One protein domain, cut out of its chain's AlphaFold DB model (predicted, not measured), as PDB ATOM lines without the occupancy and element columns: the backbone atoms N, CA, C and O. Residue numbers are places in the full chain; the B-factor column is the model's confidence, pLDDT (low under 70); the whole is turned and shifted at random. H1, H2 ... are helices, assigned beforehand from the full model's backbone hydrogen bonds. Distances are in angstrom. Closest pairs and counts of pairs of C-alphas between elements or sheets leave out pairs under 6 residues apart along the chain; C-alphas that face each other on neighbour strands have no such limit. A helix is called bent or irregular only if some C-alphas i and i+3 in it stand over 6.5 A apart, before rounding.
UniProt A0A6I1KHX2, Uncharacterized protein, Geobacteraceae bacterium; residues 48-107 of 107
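This is residues 48 to 107 of the 107 residues of an uncharacterized protein of Geobacteraceae bacterium (UniProt A0A6I1KHX2). A small body of three short helices and loops has one long arm, residues 90 to 107, sticking out and making much of the length. H1 and H2 lie towards one end of the body's width and H3 towards the other. The 60 printed residues hold four named helices, H1 to H4 in order, and no named strand: all helix. The whole is loose, radius of gyration of the C-alphas 14.9 A, spanning 47 by 26 by 22 A.

H1 is residues 52 to 55, beginning at C-alpha (36.632, -45.554, 9.705). H2 is residues 60 to 63. H3, residues 68 to 75, is 10.2 A long. H4, residues 85 to 102, is 25.0 A long and ends at C-alpha (25.731, -61.768, -21.417).

H1 and H2 are close but not clearly touching; their closest C-alphas, Cys 54 and Leu 60, are 6.3 A apart. H3 and H4 are apart. H4 is irregular, C-alphas 90 and 93 being 7.5 A apart, with a kink of 42 degrees near residue 92. Every O i to N i+4 pair is within hydrogen-bond range in H3, 12 of 14 in H4; H1 and H2 are too short for one.

The C-alphas farthest apart, Gly 76 and Gly 107, are 48.6 A apart. The printed part has no cut and no long link. Residue 107 alone has pLDDT under 70.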
ATOM      1  N   VAL A  48      41.408 -38.773   1.407       95.62
ATOM      2  CA  VAL A  48      40.064 -38.431   1.945       95.62
ATOM      3  C   VAL A  48      39.212 -39.651   2.333       95.62
ATOM      4  O   VAL A  48      38.293 -39.555   3.145       95.62
ATOM      5  N   TRP A  49      39.527 -40.820   1.771       96.00
ATOM      6  CA  TRP A  49      38.883 -42.101   2.050       96.00
ATOM      7  C   TRP A  49      39.396 -42.802   3.314       96.00
ATOM      8  O   TRP A  49      38.812 -43.810   3.698       96.00
ATOM      9  N   LYS A  50      40.458 -42.323   3.973       96.38
ATOM     10  CA  LYS A  50      41.005 -42.919   5.210       96.38
ATOM     11  C   LYS A  50      40.145 -42.582   6.438       96.38
ATOM     12  O   LYS A  50      40.632 -42.055   7.434       96.38
ATOM     13  N   LYS A  51      38.851 -42.877   6.340       96.50
ATOM     14  CA  LYS A  51      37.832 -42.754   7.387       96.50
ATOM     15  C   LYS A  51      37.438 -44.142   7.860       96.50
ATOM     16  O   LYS A  51      37.447 -45.070   7.051       96.50
ATOM     17  N   GLU A  52      37.043 -44.272   9.119       97.94
ATOM     18  CA  GLU A  52      36.632 -45.554   9.705       97.94
ATOM     19  C   GLU A  52      35.530 -46.219   8.865       97.94
ATOM     20  O   GLU A  52      35.721 -47.330   8.375       97.94
ATOM     21  N   GLU A  53      34.465 -45.482   8.520       97.38
ATOM     22  CA  GLU A  53      33.363 -46.051   7.725       97.38
ATOM     23  C   GLU A  53      33.789 -46.534   6.328       97.38
ATOM     24  O   GLU A  53      33.157 -47.415   5.742       97.38
ATOM     25  N   CYS A  54      34.833 -45.929   5.754       97.94
ATOM     26  CA  CYS A  54      35.355 -46.314   4.446       97.94
ATOM     27  C   CYS A  54      36.260 -47.541   4.548       97.94
ATOM     28  O   CYS A  54      36.163 -48.421   3.696       97.94
ATOM     29  N   LEU A  55      37.114 -47.606   5.574       97.81
ATOM     30  CA  LEU A  55      38.002 -48.743   5.830       97.81
ATOM     31  C   LEU A  55      37.212 -50.022   6.142       97.81
ATOM     32  O   LEU A  55      37.628 -51.102   5.724       97.81
ATOM     33  N   ASP A  56      36.035 -49.882   6.750       98.06
ATOM     34  CA  ASP A  56      35.100 -50.982   7.009       98.06
ATOM     35  C   ASP A  56      34.171 -51.301   5.818       98.06
ATOM     36  O   ASP A  56      33.360 -52.231   5.860       98.06
ATOM     37  N   CYS A  57      34.254 -50.542   4.719       98.06
ATOM     38  CA  CYS A  57      33.365 -50.708   3.575       98.06
ATOM     39  C   CYS A  57      33.887 -51.750   2.577       98.06
ATOM     40  O   CYS A  57      34.919 -51.562   1.933       98.06
ATOM     41  N   ALA A  58      33.083 -52.785   2.307       96.75
ATOM     42  CA  ALA A  58      33.391 -53.813   1.304       96.75
ATOM     43  C   ALA A  58      33.598 -53.267  -0.128       96.75
ATOM     44  O   ALA A  58      34.187 -53.943  -0.970       96.75
ATOM     45  N   TYR A  59      33.124 -52.051  -0.420       96.75
ATOM     46  CA  TYR A  59      33.275 -51.414  -1.731       96.75
ATOM     47  C   TYR A  59      34.562 -50.597  -1.883       96.75
ATOM     48  O   TYR A  59      34.882 -50.172  -2.996       96.75
ATOM     49  N   LEU A  60      35.318 -50.366  -0.803       96.12
ATOM     50  CA  LEU A  60      36.536 -49.553  -0.842       96.12
ATOM     51  C   LEU A  60      37.542 -49.987  -1.928       96.12
ATOM     52  O   LEU A  60      38.009 -49.088  -2.633       96.12
ATOM     53  N   PRO A  61      37.824 -51.292  -2.154       93.25
ATOM     54  CA  PRO A  61      38.837 -51.735  -3.120       93.25
ATOM     55  C   PRO A  61      38.605 -51.316  -4.575       93.25
ATOM     56  O   PRO A  61      39.519 -51.423  -5.384       93.25
ATOM     57  N   PHE A  62      37.396 -50.873  -4.931       91.38
ATOM     58  CA  PHE A  62      37.109 -50.317  -6.256       91.38
ATOM     59  C   PHE A  62      36.532 -48.896  -6.205       91.38
ATOM     60  O   PHE A  62      36.576 -48.188  -7.208       91.38
ATOM     61  N   CYS A  63      36.009 -48.454  -5.057       94.38
ATOM     62  CA  CYS A  63      35.457 -47.114  -4.879       94.38
ATOM     63  C   CYS A  63      36.542 -46.064  -4.593       94.38
ATOM     64  O   CYS A  63      36.479 -44.968  -5.146       94.38
ATOM     65  N   PHE A  64      37.521 -46.369  -3.726       92.94
ATOM     66  CA  PHE A  64      38.594 -45.447  -3.299       92.94
ATOM     67  C   PHE A  64      38.103 -44.059  -2.828       92.94
ATOM     68  O   PHE A  64      38.723 -43.025  -3.096       92.94
ATOM     69  N   GLY A  65      36.948 -44.012  -2.158       94.94
ATOM     70  CA  GLY A  65      36.305 -42.761  -1.731       94.94
ATOM     71  C   GLY A  65      35.498 -42.042  -2.818       94.94
ATOM     72  O   GLY A  65      35.078 -40.907  -2.613       94.94
ATOM     73  N   GLY A  66      35.273 -42.677  -3.967       95.38
ATOM     74  CA  GLY A  66      34.398 -42.178  -5.022       95.38
ATOM     75  C   GLY A  66      35.039 -41.140  -5.946       95.38
ATOM     76  O   GLY A  66      36.239 -40.851  -5.896       95.38
ATOM     77  N   CYS A  67      34.221 -40.581  -6.838       95.56
ATOM     78  CA  CYS A  67      34.673 -39.661  -7.875       95.56
ATOM     79  C   CYS A  67      34.732 -38.215  -7.359       95.56
ATOM     80  O   CYS A  67      33.699 -37.603  -7.084       95.56
ATOM     81  N   ARG A  68      35.935 -37.624  -7.313       95.19
ATOM     82  CA  ARG A  68      36.114 -36.222  -6.888       95.19
ATOM     83  C   ARG A  68      35.392 -35.242  -7.820       95.19
ATOM     84  O   ARG A  68      34.884 -34.234  -7.355       95.19
ATOM     85  N   PHE A  69      35.268 -35.553  -9.111       95.44
ATOM     86  CA  PHE A  69      34.496 -34.716 -10.034       95.44
ATOM     87  C   PHE A  69      32.995 -34.716  -9.724       95.44
ATOM     88  O   PHE A  69      32.383 -33.655  -9.707       95.44
ATOM     89  N   LEU A  70      32.401 -35.872  -9.409       96.00
ATOM     90  CA  LEU A  70      30.984 -35.918  -9.026       96.00
ATOM     91  C   LEU A  70      30.736 -35.199  -7.696       96.00
ATOM     92  O   LEU A  70      29.746 -34.479  -7.572       96.00
ATOM     93  N   LYS A  71      31.659 -35.338  -6.736       96.62
ATOM     94  CA  LYS A  71      31.646 -34.570  -5.487       96.62
ATOM     95  C   LYS A  71      31.679 -33.062  -5.761       96.62
ATOM     96  O   LYS A  71      30.829 -32.341  -5.247       96.62
ATOM     97  N   LEU A  72      32.599 -32.612  -6.618       95.56
ATOM     98  CA  LEU A  72      32.736 -31.209  -7.013       95.56
ATOM     99  C   LEU A  72      31.462 -30.676  -7.673       95.56
ATOM    100  O   LEU A  72      30.988 -29.612  -7.293       95.56
ATOM    101  N   LEU A  73      30.883 -31.419  -8.621       95.75
ATOM    102  CA  LEU A  73      29.648 -31.015  -9.296       95.75
ATOM    103  C   LEU A  73      28.461 -30.892  -8.336       95.75
ATOM    104  O   LEU A  73      27.642 -29.992  -8.496       95.75
ATOM    105  N   ARG A  74      28.342 -31.810  -7.370       95.88
ATOM    106  CA  ARG A  74      27.210 -31.832  -6.437       95.88
ATOM    107  C   ARG A  74      27.355 -30.796  -5.325       95.88
ATOM    108  O   ARG A  74      26.383 -30.126  -4.994       95.88
ATOM    109  N   ASP A  75      28.553 -30.684  -4.755       96.00
ATOM    110  CA  ASP A  75      28.771 -29.984  -3.485       96.00
ATOM    111  C   ASP A  75      29.612 -28.705  -3.644       96.00
ATOM    112  O   ASP A  75      29.752 -27.945  -2.686       96.00
ATOM    113  N   GLY A  76      30.193 -28.463  -4.825       94.62
ATOM    114  CA  GLY A  76      31.080 -27.327  -5.106       94.62
ATOM    115  C   GLY A  76      32.481 -27.452  -4.500       94.62
ATOM    116  O   GLY A  76      33.265 -26.509  -4.555       94.62
ATOM    117  N   ARG A  77      32.808 -28.604  -3.907       94.56
ATOM    118  CA  ARG A  77      34.055 -28.871  -3.171       94.56
ATOM    119  C   ARG A  77      34.383 -30.354  -3.183       94.56
ATOM    120  O   ARG A  77      33.496 -31.158  -3.425       94.56
ATOM    121  N   ILE A  78      35.639 -30.709  -2.912       95.25
ATOM    122  CA  ILE A  78      36.133 -32.101  -2.895       95.25
ATOM    123  C   ILE A  78      36.750 -32.496  -1.550       95.25
ATOM    124  O   ILE A  78      37.647 -33.329  -1.494       95.25
ATOM    125  N   ASP A  79      36.289 -31.871  -0.470       94.75
ATOM    126  CA  ASP A  79      36.757 -32.037   0.917       94.75
ATOM    127  C   ASP A  79      36.239 -33.312   1.606       94.75
ATOM    128  O   ASP A  79      36.511 -33.547   2.782       94.75
ATOM    129  N   ASP A  80      35.495 -34.150   0.884       96.44
ATOM    130  CA  ASP A  80      34.912 -35.378   1.410       96.44
ATOM    131  C   ASP A  80      34.701 -36.415   0.290       96.44
ATOM    132  O   ASP A  80      34.730 -36.090  -0.900       96.44
ATOM    133  N   VAL A  81      34.469 -37.668   0.670       97.00
ATOM    134  CA  VAL A  81      34.200 -38.785  -0.233       97.00
ATOM    135  C   VAL A  81      32.897 -38.577  -1.011       97.00
ATOM    136  O   VAL A  81      31.896 -38.063  -0.501       97.00
ATOM    137  N   ASP A  82      32.872 -39.050  -2.254       97.00
ATOM    138  CA  ASP A  82      31.626 -39.287  -2.983       97.00
ATOM    139  C   ASP A  82      31.141 -40.707  -2.680       97.00
ATOM    140  O   ASP A  82      31.320 -41.638  -3.467       97.00
ATOM    141  N   CYS A  83      30.580 -40.912  -1.487       96.62
ATOM    142  CA  CYS A  83      30.104 -42.233  -1.093       96.62
ATOM    143  C   CYS A  83      28.907 -42.664  -1.958       96.62
ATOM    144  O   CYS A  83      27.822 -42.086  -1.903       96.62
ATOM    145  N   ARG A  84      29.097 -43.738  -2.732       95.81
ATOM    146  CA  ARG A  84      28.072 -44.351  -3.594       95.81
ATOM    147  C   ARG A  84      27.545 -45.679  -3.038       95.81
ATOM    148  O   ARG A  84      26.939 -46.445  -3.783       95.81
ATOM    149  N   LYS A  85      27.740 -45.959  -1.742       97.00
ATOM    150  CA  LYS A  85      27.363 -47.241  -1.113       97.00
ATOM    151  C   LYS A  85      25.911 -47.631  -1.403       97.00
ATOM    152  O   LYS A  85      25.680 -48.723  -1.899       97.00
ATOM    153  N   ALA A  86      24.961 -46.721  -1.184       97.12
ATOM    154  CA  ALA A  86      23.540 -46.985  -1.429       97.12
ATOM    155  C   ALA A  86      23.240 -47.336  -2.900       97.12
ATOM    156  O   ALA A  86      22.418 -48.201  -3.185       97.12
ATOM    157  N   TYR A  87      23.941 -46.700  -3.842       96.50
ATOM    158  CA  TYR A  87      23.823 -47.020  -5.263       96.50
ATOM    159  C   TYR A  87      24.377 -48.419  -5.570       96.50
ATOM    160  O   TYR A  87      23.744 -49.180  -6.301       96.50
ATOM    161  N   PHE A  88      25.528 -48.781  -4.998       96.62
ATOM    162  CA  PHE A  88      26.108 -50.112  -5.181       96.62
ATOM    163  C   PHE A  88      25.255 -51.206  -4.536       96.62
ATOM    164  O   PHE A  88      24.989 -52.204  -5.199       96.62
ATOM    165  N   ASP A  89      24.747 -50.983  -3.321       97.50
ATOM    166  CA  ASP A  89      23.827 -51.903  -2.643       97.50
ATOM    167  C   ASP A  89      22.591 -52.199  -3.513       97.50
ATOM    168  O   ASP A  89      22.137 -53.339  -3.585       97.50
ATOM    169  N   ALA A  90      22.073 -51.186  -4.216       98.00
ATOM    170  CA  ALA A  90      20.889 -51.321  -5.059       98.00
ATOM    171  C   ALA A  90      21.157 -51.954  -6.436       98.00
ATOM    172  O   ALA A  90      20.269 -52.600  -6.987       98.00
ATOM    173  N   THR A  91      22.342 -51.748  -7.024       97.50
ATOM    174  CA  THR A  91      22.568 -52.027  -8.460       97.50
ATOM    175  C   THR A  91      23.674 -53.036  -8.756       97.50
ATOM    176  O   THR A  91      23.570 -53.780  -9.731       97.50
ATOM    177  N   LEU A  92      24.717 -53.118  -7.924       95.62
ATOM    178  CA  LEU A  92      25.939 -53.858  -8.255       95.62
ATOM    179  C   LEU A  92      25.674 -55.353  -8.455       95.62
ATOM    180  O   LEU A  92      26.169 -55.948  -9.411       95.62
ATOM    181  N   GLY A  93      24.861 -55.951  -7.581       96.00
ATOM    182  CA  GLY A  93      24.517 -57.367  -7.686       96.00
ATOM    183  C   GLY A  93      23.823 -57.705  -9.006       96.00
ATOM    184  O   GLY A  93      24.109 -58.744  -9.597       96.00
ATOM    185  N   GLU A  94      22.954 -56.819  -9.497       97.62
ATOM    186  CA  GLU A  94      22.252 -57.042 -10.760       97.62
ATOM    187  C   GLU A  94      23.166 -56.853 -11.968       97.62
ATOM    188  O   GLU A  94      23.155 -57.684 -12.875       97.62
ATOM    189  N   PHE A  95      24.042 -55.846 -11.944       96.31
ATOM    190  CA  PHE A  95      25.041 -55.668 -12.997       96.31
ATOM    191  C   PHE A  95      25.979 -56.867 -13.124       96.31
ATOM    192  O   PHE A  95      26.241 -57.311 -14.239       96.31
ATOM    193  N   ILE A  96      26.428 -57.446 -12.006       95.38
ATOM    194  CA  ILE A  96      27.276 -58.646 -12.037       95.38
ATOM    195  C   ILE A  96      26.517 -59.833 -12.646       95.38
ATOM    196  O   ILE A  96      27.054 -60.532 -13.504       95.38
ATOM    197  N   ARG A  97      25.255 -60.067 -12.254       97.31
ATOM    198  CA  ARG A  97      24.441 -61.150 -12.839       97.31
ATOM    199  C   ARG A  97      24.214 -60.947 -14.332       97.31
ATOM    200  O   ARG A  97      24.304 -61.905 -15.101       97.31
ATOM    201  N   GLN A  98      23.929 -59.714 -14.741       96.88
ATOM    202  CA  GLN A  98      23.761 -59.363 -16.142       96.88
ATOM    203  C   GLN A  98      25.045 -59.628 -16.936       96.88
ATOM    204  O   GLN A  98      24.962 -60.265 -17.986       96.88
ATOM    205  N   ASP A  99      26.202 -59.184 -16.437       95.50
ATOM    206  CA  ASP A  99      27.496 -59.381 -17.099       95.50
ATOM    207  C   ASP A  99      27.807 -60.873 -17.269       95.50
ATOM    208  O   ASP A  99      28.089 -61.327 -18.374       95.50
ATOM    209  N   LEU A 100      27.612 -61.677 -16.218       95.75
ATOM    210  CA  LEU A 100      27.787 -63.130 -16.283       95.75
ATOM    211  C   LEU A 100      26.863 -63.800 -17.310       95.75
ATOM    212  O   LEU A 100      27.290 -64.728 -17.996       95.75
ATOM    213  N   ARG A 101      25.611 -63.338 -17.433       96.00
ATOM    214  CA  ARG A 101      24.635 -63.873 -18.399       96.00
ATOM    215  C   ARG A 101      24.986 -63.518 -19.843       96.00
ATOM    216  O   ARG A 101      24.769 -64.334 -20.733       96.00
ATOM    217  N   LEU A 102      25.457 -62.294 -20.077       95.50
ATOM    218  CA  LEU A 102      25.731 -61.768 -21.417       95.50
ATOM    219  C   LEU A 102      27.170 -62.011 -21.878       95.50
ATOM    220  O   LEU A 102      27.480 -61.760 -23.043       95.50
ATOM    221  N   ARG A 103      28.043 -62.504 -20.993       92.00
ATOM    222  CA  ARG A 103      29.444 -62.763 -21.305       92.00
ATOM    223  C   ARG A 103      29.551 -63.698 -22.518       92.00
ATOM    224  O   ARG A 103      29.093 -64.842 -22.441       92.00
ATOM    225  N   PRO A 104      30.177 -63.260 -23.626       87.56
ATOM    226  CA  PRO A 104      30.367 -64.128 -24.773       87.56
ATOM    227  C   PRO A 104      31.204 -65.335 -24.353       87.56
ATOM    228  O   PRO A 104      32.218 -65.195 -23.660       87.56
ATOM    229  N   LYS A 105      30.784 -66.534 -24.770       82.25
ATOM    230  CA  LYS A 105      31.623 -67.723 -24.616       82.25
ATOM    231  C   LYS A 105      32.902 -67.467 -25.405       82.25
ATOM    232  O   LYS A 105      32.833 -67.173 -26.596       82.25
ATOM    233  N   LYS A 106      34.053 -67.534 -24.731       77.12
ATOM    234  CA  LYS A 106      35.340 -67.564 -25.426       77.12
ATOM    235  C   LYS A 106      35.316 -68.792 -26.340       77.12
ATOM    236  O   LYS A 106      35.109 -69.896 -25.835       77.12
ATOM    237  N   GLY A 107      35.393 -68.554 -27.649       61.28
ATOM    238  CA  GLY A 107      35.646 -69.594 -28.645       61.28
ATOM    239  C   GLY A 107      37.057 -70.141 -28.521       61.28
ATOM    240  O   GLY A 107      37.903 -69.439 -27.917       61.28
TER     241      GLY A 107